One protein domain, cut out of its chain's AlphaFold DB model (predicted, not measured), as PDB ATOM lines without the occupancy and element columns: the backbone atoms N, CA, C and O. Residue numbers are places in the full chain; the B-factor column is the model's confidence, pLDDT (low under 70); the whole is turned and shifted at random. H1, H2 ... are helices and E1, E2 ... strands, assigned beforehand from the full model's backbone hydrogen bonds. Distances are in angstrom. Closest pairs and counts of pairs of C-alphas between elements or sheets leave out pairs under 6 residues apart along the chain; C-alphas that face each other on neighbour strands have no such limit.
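This is residues 171 to 245 of the 245 residues of an uncharacterized protein of Okeania sp. SIO2C9 (UniProt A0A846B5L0). With little regular structure, this is an elongated body: a strand end, where the hairpin E2 and E3 and the short pair E1 and E4 lie, and a loop end made by part of the unnamed stretch 171 to 198. The printed part has 75 residues, 20 of them in named elements, mostly strand, in the order E1, E2, E3, E4, H1; both two-stranded sheets are antiparallel. It is only just compact, close to loose, with a radius of gyration of the C-alphas of 13.4 A and spans of 40 by 23 by 17 A.

E1, residues 199 to 201, is antiparallel to E4, residues 231 to 233, at 158 degrees; N 201 and O 231 are 2.9 A apart, within hydrogen-bond range. E2, residues 207 to 211, and E3, residues 221 to 225, form an antiparallel hairpin; N 209 and O 223 are 2.8 A apart, within hydrogen-bond range. E1 and E3 are apart. H1, residues 240 to 243, is too short for an O i to N i+4 pair.

C-alpha 199 is at (134.358, 109.073, 121.474) and C-alpha 243 at (134.426, 121.208, 113.449). E2 and E3 each measure 12.8 A.

The farthest C-alphas, Asp 184 and Glu 205, are 40.5 A apart. The printed part has no cut. Residues 175 to 197 and 235 to 245 are under pLDDT 70.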
ATOM      1  N   SER A 171     147.646 112.722 127.331       75.19
ATOM      2  CA  SER A 171     146.686 113.391 128.220       75.19
ATOM      3  C   SER A 171     145.703 114.302 127.477       75.19
ATOM      4  O   SER A 171     144.890 114.969 128.111       75.19
ATOM      5  N   GLN A 172     145.840 114.430 126.155       74.19
ATOM      6  CA  GLN A 172     145.014 115.305 125.336       74.19
ATOM      7  C   GLN A 172     144.955 114.781 123.907       74.19
ATOM      8  O   GLN A 172     145.987 114.598 123.265       74.19
ATOM      9  N   VAL A 173     143.739 114.670 123.381       75.81
ATOM     10  CA  VAL A 173     143.480 114.454 121.959       75.81
ATOM     11  C   VAL A 173     142.551 115.552 121.452       75.81
ATOM     12  O   VAL A 173     141.652 115.992 122.165       75.81
ATOM     13  N   LEU A 174     142.788 116.020 120.228       73.12
ATOM     14  CA  LEU A 174     141.856 116.891 119.519       73.12
ATOM     15  C   LEU A 174     140.993 116.023 118.605       73.12
ATOM     16  O   LEU A 174     141.513 115.371 117.699       73.12
ATOM     17  N   VAL A 175     139.680 116.035 118.820       68.75
ATOM     18  CA  VAL A 175     138.727 115.344 117.946       68.75
ATOM     19  C   VAL A 175     138.390 116.280 116.788       68.75
ATOM     20  O   VAL A 175     137.717 117.286 116.972       68.75
ATOM     21  N   GLY A 176     138.926 115.985 115.600       57.38
ATOM     22  CA  GLY A 176     138.881 116.906 114.460       57.38
ATOM     23  C   GLY A 176     137.492 117.105 113.841       57.38
ATOM     24  O   GLY A 176     137.100 118.239 113.599       57.38
ATOM     25  N   LEU A 177     136.754 116.023 113.558       58.84
ATOM     26  CA  LEU A 177     135.400 116.063 112.988       58.84
ATOM     27  C   LEU A 177     134.642 114.776 113.342       58.84
ATOM     28  O   LEU A 177     135.065 113.690 112.956       58.84
ATOM     29  N   GLY A 178     133.508 114.905 114.034       54.66
ATOM     30  CA  GLY A 178     132.632 113.795 114.428       54.66
ATOM     31  C   GLY A 178     131.208 113.975 113.901       54.66
ATOM     32  O   GLY A 178     130.273 114.111 114.683       54.66
ATOM     33  N   ARG A 179     131.021 114.044 112.574       54.09
ATOM     34  CA  ARG A 179     129.671 114.091 111.984       54.09
ATOM     35  C   ARG A 179     129.045 112.695 111.971       54.09
ATOM     36  O   ARG A 179     129.469 111.845 111.196       54.09
ATOM     37  N   GLY A 180     127.998 112.512 112.773       50.56
ATOM     38  CA  GLY A 180     127.320 111.225 112.968       50.56
ATOM     39  C   GLY A 180     125.840 111.196 112.579       50.56
ATOM     40  O   GLY A 180     125.122 110.309 113.028       50.56
ATOM     41  N   ALA A 181     125.351 112.166 111.800       53.50
ATOM     42  CA  ALA A 181     123.949 112.197 111.376       53.50
ATOM     43  C   ALA A 181     123.717 111.277 110.168       53.50
ATOM     44  O   ALA A 181     124.504 111.280 109.221       53.50
ATOM     45  N   THR A 182     122.619 110.518 110.191       47.97
ATOM     46  CA  THR A 182     122.220 109.662 109.056       47.97
ATOM     47  C   THR A 182     121.321 110.371 108.045       47.97
ATOM     48  O   THR A 182     121.169 109.841 106.948       47.97
ATOM     49  N   ASP A 183     120.798 111.566 108.354       47.38
ATOM     50  CA  ASP A 183     119.895 112.301 107.459       47.38
ATOM     51  C   ASP A 183     120.446 113.696 107.063       47.38
ATOM     52  O   ASP A 183     120.500 114.648 107.845       47.38
ATOM     53  N   ASP A 184     120.929 113.777 105.820       43.41
ATOM     54  CA  ASP A 184     120.930 114.905 104.869       43.41
ATOM     55  C   ASP A 184     121.047 116.368 105.373       43.41
ATOM     56  O   ASP A 184     120.478 117.300 104.796       43.41
ATOM     57  N   GLY A 185     121.890 116.630 106.374       46.06
ATOM     58  CA  GLY A 185     122.398 117.982 106.648       46.06
ATOM     59  C   GLY A 185     121.488 118.879 107.490       46.06
ATOM     60  O   GLY A 185     121.555 120.106 107.365       46.06
ATOM     61  N   LEU A 186     120.670 118.298 108.368       44.72
ATOM     62  CA  LEU A 186     119.982 119.033 109.432       44.72
ATOM     63  C   LEU A 186     120.760 118.930 110.758       44.72
ATOM     64  O   LEU A 186     121.378 117.900 111.019       44.72
ATOM     65  N   PRO A 187     120.744 119.968 111.618       51.41
ATOM     66  CA  PRO A 187     121.278 119.844 112.971       51.41
ATOM     67  C   PRO A 187     120.491 118.773 113.745       51.41
ATOM     68  O   PRO A 187     119.256 118.772 113.715       51.41
ATOM     69  N   LEU A 188     121.221 117.882 114.435       52.97
ATOM     70  CA  LEU A 188     120.729 116.695 115.166       52.97
ATOM     71  C   LEU A 188     119.504 116.982 116.063       52.97
ATOM     72  O   LEU A 188     118.615 116.148 116.229       52.97
ATOM     73  N   ASN A 189     119.396 118.208 116.578       49.41
ATOM     74  CA  ASN A 189     118.329 118.627 117.485       49.41
ATOM     75  C   ASN A 189     116.932 118.795 116.849       49.41
ATOM     76  O   ASN A 189     115.954 118.925 117.586       49.41
ATOM     77  N   ASN A 190     116.800 118.790 115.515       48.50
ATOM     78  CA  ASN A 190     115.519 119.071 114.851       48.50
ATOM     79  C   ASN A 190     114.700 117.828 114.464       48.50
ATOM     80  O   ASN A 190     113.530 117.983 114.108       48.50
ATOM     81  N   GLN A 191     115.272 116.622 114.542       50.00
ATOM     82  CA  GLN A 191     114.592 115.369 114.163       50.00
ATOM     83  C   GLN A 191     114.465 114.360 115.320       50.00
ATOM     84  O   GLN A 191     113.745 113.373 115.187       50.00
ATOM     85  N   GLY A 192     115.101 114.611 116.473       51.16
ATOM     86  CA  GLY A 192     115.153 113.635 117.570       51.16
ATOM     87  C   GLY A 192     116.040 112.427 117.249       51.16
ATOM     88  O   GLY A 192     115.758 111.327 117.717       51.16
ATOM     89  N   GLU A 193     117.067 112.625 116.421       53.19
ATOM     90  CA  GLU A 193     118.052 111.602 116.067       53.19
ATOM     91  C   GLU A 193     119.184 111.567 117.098       53.19
ATOM     92  O   GLU A 193     119.679 112.610 117.525       53.19
ATOM     93  N   GLU A 194     119.604 110.364 117.489       53.97
ATOM     94  CA  GLU A 194     120.762 110.164 118.361       53.97
ATOM     95  C   GLU A 194     122.065 110.357 117.567       53.97
ATOM     96  O   GLU A 194     122.176 109.903 116.423       53.97
ATOM     97  N   SER A 195     123.066 111.018 118.165       59.56
ATOM     98  CA  SER A 195     124.397 111.121 117.553       59.56
ATOM     99  C   SER A 195     125.003 109.728 117.385       59.56
ATOM    100  O   SER A 195     125.116 108.977 118.354       59.56
ATOM    101  N   ARG A 196     125.446 109.399 116.166       61.62
ATOM    102  CA  ARG A 196     126.236 108.185 115.895       61.62
ATOM    103  C   ARG A 196     127.743 108.426 115.901       61.62
ATOM    104  O   ARG A 196     128.509 107.501 115.656       61.62
ATOM    105  N   SER A 197     128.175 109.659 116.156       69.94
ATOM    106  CA  SER A 197     129.580 109.960 116.412       69.94
ATOM    107  C   SER A 197     129.817 109.924 117.906       69.94
ATOM    108  O   SER A 197     129.205 110.677 118.665       69.94
ATOM    109  N   VAL A 198     130.702 109.017 118.294       76.56
ATOM    110  CA  VAL A 198     131.014 108.698 119.679       76.56
ATOM    111  C   VAL A 198     132.523 108.775 119.867       76.56
ATOM    112  O   VAL A 198     133.285 108.485 118.942       76.56
ATOM    113  N   VAL A 199     132.955 109.165 121.061       81.88
ATOM    114  CA  VAL A 199     134.358 109.073 121.474       81.88
ATOM    115  C   VAL A 199     134.425 108.138 122.668       81.88
ATOM    116  O   VAL A 199     133.739 108.348 123.664       81.88
ATOM    117  N   TRP A 200     135.254 107.109 122.550       86.06
ATOM    118  CA  TRP A 200     135.507 106.142 123.609       86.06
ATOM    119  C   TRP A 200     136.807 106.489 124.317       86.06
ATOM    120  O   TRP A 200     137.830 106.709 123.664       86.06
ATOM    121  N   VAL A 201     136.772 106.547 125.646       88.75
ATOM    122  CA  VAL A 201     137.929 106.895 126.475       88.75
ATOM    123  C   VAL A 201     138.087 105.879 127.590       88.75
ATOM    124  O   VAL A 201     137.145 105.621 128.328       88.75
ATOM    125  N   THR A 202     139.309 105.383 127.762       90.56
ATOM    126  CA  THR A 202     139.689 104.578 128.923       90.56
ATOM    127  C   THR A 202     140.961 105.132 129.542       90.56
ATOM    128  O   THR A 202     141.988 105.194 128.856       90.56
ATOM    129  N   PRO A 203     140.929 105.549 130.817       90.81
ATOM    130  CA  PRO A 203     142.126 105.971 131.518       90.81
ATOM    131  C   PRO A 203     142.870 104.763 132.110       90.81
ATOM    132  O   PRO A 203     142.270 103.755 132.466       90.81
ATOM    133  N   ILE A 204     144.191 104.868 132.250       90.50
ATOM    134  CA  ILE A 204     145.029 103.831 132.892       90.50
ATOM    135  C   ILE A 204     145.140 103.999 134.417       90.50
ATOM    136  O   ILE A 204     145.622 103.108 135.110       90.50
ATOM    137  N   GLU A 205     144.698 105.143 134.936       91.44
ATOM    138  CA  GLU A 205     144.645 105.501 136.355       91.44
ATOM    139  C   GLU A 205     143.368 106.317 136.599       91.44
ATOM    140  O   GLU A 205     142.942 107.036 135.694       91.44
ATOM    141  N   ASP A 206     142.792 106.263 137.804       93.38
ATOM    142  CA  ASP A 206     141.602 107.050 138.166       93.38
ATOM    143  C   ASP A 206     141.778 108.521 137.760       93.38
ATOM    144  O   ASP A 206     142.704 109.210 138.206       93.38
ATOM    145  N   SER A 207     140.898 109.005 136.888       93.25
ATOM    146  CA  SER A 207     141.085 110.273 136.188       93.25
ATOM    147  C   SER A 207     139.800 111.082 136.122       93.25
ATOM    148  O   SER A 207     138.698 110.549 136.113       93.25
ATOM    149  N   ASN A 208     139.944 112.404 136.028       94.12
ATOM    150  CA  ASN A 208     138.850 113.270 135.597       94.12
ATOM    151  C   ASN A 208     139.041 113.579 134.115       94.12
ATOM    152  O   ASN A 208     140.062 114.157 133.734       94.12
ATOM    153  N   ILE A 209     138.061 113.209 133.299       91.19
ATOM    154  CA  ILE A 209     138.024 113.523 131.875       91.19
ATOM    155  C   ILE A 209     137.321 114.865 131.716       91.19
ATOM    156  O   ILE A 209     136.218 115.044 132.222       91.19
ATOM    157  N   PHE A 210     137.968 115.814 131.042       90.81
ATOM    158  CA  PHE A 210     137.430 117.149 130.777       90.81
ATOM    159  C   PHE A 210     137.162 117.288 129.284       90.81
ATOM    160  O   PHE A 210     138.048 117.006 128.477       90.81
ATOM    161  N   ILE A 211     135.960 117.731 128.930       87.12
ATOM    162  CA  ILE A 211     135.505 117.824 127.545       87.12
ATOM    163  C   ILE A 211     135.119 119.270 127.260       87.12
ATOM    164  O   ILE A 211     134.285 119.847 127.955       87.12
ATOM    165  N   ASP A 212     135.765 119.834 126.248       85.75
ATOM    166  CA  ASP A 212     135.486 121.137 125.652       85.75
ATOM    167  C   ASP A 212     134.895 120.845 124.266       85.75
ATOM    168  O   ASP A 212     135.621 120.412 123.364       85.75
ATOM    169  N   PHE A 213     133.566 120.913 124.142       77.25
ATOM    170  CA  PHE A 213     132.862 120.492 122.925       77.25
ATOM    171  C   PHE A 213     132.949 121.547 121.817       77.25
ATOM    172  O   PHE A 213     132.918 121.190 120.635       77.25
ATOM    173  N   ASP A 214     133.069 122.829 122.177       74.75
ATOM    174  CA  ASP A 214     133.085 123.947 121.229       74.75
ATOM    175  C   ASP A 214     134.488 124.529 120.963       74.75
ATOM    176  O   ASP A 214     134.677 125.290 120.005       74.75
ATOM    177  N   GLY A 215     135.488 124.103 121.733       78.69
ATOM    178  CA  GLY A 215     136.880 124.507 121.597       78.69
ATOM    179  C   GLY A 215     137.156 125.927 122.094       78.69
ATOM    180  O   GLY A 215     138.144 126.531 121.650       78.69
ATOM    181  N   ASP A 216     136.308 126.502 122.955       82.94
ATOM    182  CA  ASP A 216     136.470 127.873 123.458       82.94
ATOM    183  C   ASP A 216     137.561 128.018 124.540       82.94
ATOM    184  O   ASP A 216     137.943 129.140 124.909       82.94
ATOM    185  N   GLY A 217     138.127 126.894 124.994       85.56
ATOM    186  CA  GLY A 217     139.139 126.822 126.045       85.56
ATOM    187  C   GLY A 217     138.564 126.653 127.454       85.56
ATOM    188  O   GLY A 217     139.331 126.678 128.427       85.56
ATOM    189  N   THR A 218     137.251 126.479 127.580       86.00
ATOM    190  CA  THR A 218     136.520 126.156 128.807       86.00
ATOM    191  C   THR A 218     135.868 124.791 128.636       86.00
ATOM    192  O   THR A 218     135.182 124.548 127.660       86.00
ATOM    193  N   PHE A 219     136.045 123.881 129.597       86.06
ATOM    194  CA  PHE A 219     135.338 122.604 129.520       86.06
ATOM    195  C   PHE A 219     133.838 122.798 129.804       86.06
ATOM    196  O   PHE A 219     133.457 123.476 130.766       86.06
ATOM    197  N   ASP A 220     133.003 122.140 129.012       83.31
ATOM    198  CA  ASP A 220     131.547 122.089 129.170       83.31
ATOM    199  C   ASP A 220     131.123 120.946 130.091       83.31
ATOM    200  O   ASP A 220     130.138 121.037 130.830       83.31
ATOM    201  N   TYR A 221     131.892 119.857 130.051       85.31
ATOM    202  CA  TYR A 221     131.603 118.621 130.755       85.31
ATOM    203  C   TYR A 221     132.857 118.061 131.419       85.31
ATOM    204  O   TYR A 221     133.979 118.223 130.937       85.31
ATOM    205  N   ASN A 222     132.667 117.403 132.558       91.06
ATOM    206  CA  ASN A 222     133.689 116.553 133.140       91.06
ATOM    207  C   ASN A 222     133.064 115.372 133.870       91.06
ATOM    208  O   ASN A 222     131.967 115.489 134.421       91.06
ATOM    209  N   GLU A 223     133.804 114.274 133.904       91.19
ATOM    210  CA  GLU A 223     133.405 113.046 134.576       91.19
ATOM    211  C   GLU A 223     134.617 112.367 135.207       91.19
ATOM    212  O   GLU A 223     135.712 112.367 134.640       91.19
ATOM    213  N   SER A 224     134.425 111.825 136.409       94.38
ATOM    214  CA  SER A 224     135.408 110.951 137.047       94.38
ATOM    215  C   SER A 224     135.250 109.547 136.477       94.38
ATOM    216  O   SER A 224     134.152 109.000 136.521       94.38
ATOM    217  N   VAL A 225     136.339 108.988 135.964       91.69
ATOM    218  CA  VAL A 225     136.395 107.656 135.360       91.69
ATOM    219  C   VAL A 225     137.486 106.869 136.075       91.69
ATOM    220  O   VAL A 225     138.630 107.333 136.160       91.69
ATOM    221  N   ASP A 226     137.125 105.708 136.613       92.12
ATOM    222  CA  ASP A 226     138.060 104.833 137.315       92.12
ATOM    223  C   ASP A 226     139.031 104.179 136.315       92.12
ATOM    224  O   ASP A 226     138.776 104.105 135.107       92.12
ATOM    225  N   ALA A 227     140.191 103.739 136.802       91.12
ATOM    226  CA  ALA A 227     141.180 103.077 135.960       91.12
ATOM    227  C   ALA A 227     140.572 101.883 135.200       91.12
ATOM    228  O   ALA A 227     139.956 101.000 135.793       91.12
ATOM    229  N   LEU A 228     140.817 101.836 133.891       90.75
ATOM    230  CA  LEU A 228     140.336 100.818 132.954       90.75
ATOM    231  C   LEU A 228     138.816 100.778 132.741       90.75
ATOM    232  O   LEU A 228     138.334  99.899 132.026       90.75
ATOM    233  N   ASP A 229     138.056 101.732 133.275       89.62
ATOM    234  CA  ASP A 229     136.670 101.918 132.853       89.62
ATOM    235  C   ASP A 229     136.599 102.550 131.462       89.62
ATOM    236  O   ASP A 229     137.540 103.174 130.967       89.62
ATOM    237  N   SER A 230     135.462 102.359 130.802       88.50
ATOM    238  CA  SER A 230     135.185 102.934 129.490       88.50
ATOM    239  C   SER A 230     134.145 104.037 129.620       88.50
ATOM    240  O   SER A 230     133.008 103.788 130.018       88.50
ATOM    241  N   LEU A 231     134.512 105.241 129.193       87.38
ATOM    242  CA  LEU A 231     133.608 106.366 129.032       87.38
ATOM    243  C   LEU A 231     133.218 106.530 127.560       87.38
ATOM    244  O   LEU A 231     134.068 106.770 126.697       87.38
ATOM    245  N   ARG A 232     131.911 106.467 127.295       84.62
ATOM    246  CA  ARG A 232     131.302 106.788 126.002       84.62
ATOM    247  C   ARG A 232     130.841 108.238 125.978       84.62
ATOM    248  O   ARG A 232     129.867 108.597 126.635       84.62
ATOM    249  N   ILE A 233     131.487 109.054 125.165       81.12
ATOM    250  CA  ILE A 233     131.161 110.469 125.006       81.12
ATOM    251  C   ILE A 233     130.301 110.644 123.758       81.12
ATOM    252  O   ILE A 233     130.687 110.240 122.658       81.12
ATOM    253  N   VAL A 234     129.162 111.308 123.931       76.06
ATOM    254  CA  VAL A 234     128.321 111.826 122.849       76.06
ATOM    255  C   VAL A 234     128.048 113.302 123.076       76.06
ATOM    256  O   VAL A 234     127.917 113.739 124.215       76.06
ATOM    257  N   ASP A 235     127.929 114.053 121.986       66.94
ATOM    258  CA  ASP A 235     127.388 115.408 122.020       66.94
ATOM    259  C   ASP A 235     125.964 115.381 121.455       66.94
ATOM    260  O   ASP A 235     125.742 115.412 120.242       66.94
ATOM    261  N   ASP A 236     124.986 115.282 122.348       58.72
ATOM    262  CA  ASP A 236     123.565 115.454 122.043       58.72
ATOM    263  C   ASP A 236     123.110 116.920 122.187       58.72
ATOM    264  O   ASP A 236     121.955 117.258 121.906       58.72
ATOM    265  N   THR A 237     124.021 117.810 122.590       53.06
ATOM    266  CA  THR A 237     123.737 119.218 122.887       53.06
ATOM    267  C   THR A 237     123.809 120.114 121.647       53.06
ATOM    268  O   THR A 237     123.249 121.215 121.644       53.06
ATOM    269  N   GLY A 238     124.410 119.616 120.559       54.25
ATOM    270  CA  GLY A 238     124.550 120.324 119.285       54.25
ATOM    271  C   GLY A 238     125.698 121.336 119.283       54.25
ATOM    272  O   GLY A 238     125.598 122.354 118.592       54.25
ATOM    273  N   LEU A 239     126.747 121.080 120.071       48.81
ATOM    274  CA  LEU A 239     127.865 121.988 120.335       48.81
ATOM    275  C   LEU A 239     129.155 121.656 119.568       48.81
ATOM    276  O   LEU A 239     130.073 122.473 119.615       48.81
ATOM    277  N   PHE A 240     129.188 120.606 118.736       53.09
ATOM    278  CA  PHE A 240     130.221 120.339 117.709       53.09
ATOM    279  C   PHE A 240     130.344 121.435 116.617       53.09
ATOM    280  O   PHE A 240     130.699 121.173 115.469       53.09
ATOM    281  N   SER A 241     130.082 122.697 116.946       43.34
ATOM    282  CA  SER A 241     130.278 123.855 116.075       43.34
ATOM    283  C   SER A 241     131.754 124.110 115.732       43.34
ATOM    284  O   SER A 241     132.040 124.723 114.703       43.34
ATOM    285  N   GLY A 242     132.695 123.593 116.535       38.69
ATOM    286  CA  GLY A 242     134.142 123.759 116.336       38.69
ATOM    287  C   GLY A 242     134.737 122.981 115.153       38.69
ATOM    288  O   GLY A 242     135.848 123.285 114.721       38.69
ATOM    289  N   ALA A 243     133.998 122.020 114.591       35.09
ATOM    290  CA  ALA A 243     134.426 121.208 113.449       35.09
ATOM    291  C   ALA A 243     133.685 121.545 112.135       35.09
ATOM    292  O   ALA A 243     133.896 120.888 111.119       35.09
ATOM    293  N   GLU A 244     132.813 122.563 112.128       34.75
ATOM    294  CA  GLU A 244     131.983 122.937 110.967       34.75
ATOM    295  C   GLU A 244     132.554 124.092 110.113       34.75
ATOM    296  O   GLU A 244     131.804 124.776 109.412       34.75
ATOM    297  N   GLY A 245     133.872 124.325 110.174       30.31
ATOM    298  CA  GLY A 245     134.579 125.384 109.433       30.31
ATOM    299  C   GLY A 245     135.263 124.924 108.152       30.31
ATOM    300  O   GLY A 245     136.072 123.976 108.231       30.31
TER     301      GLY A 245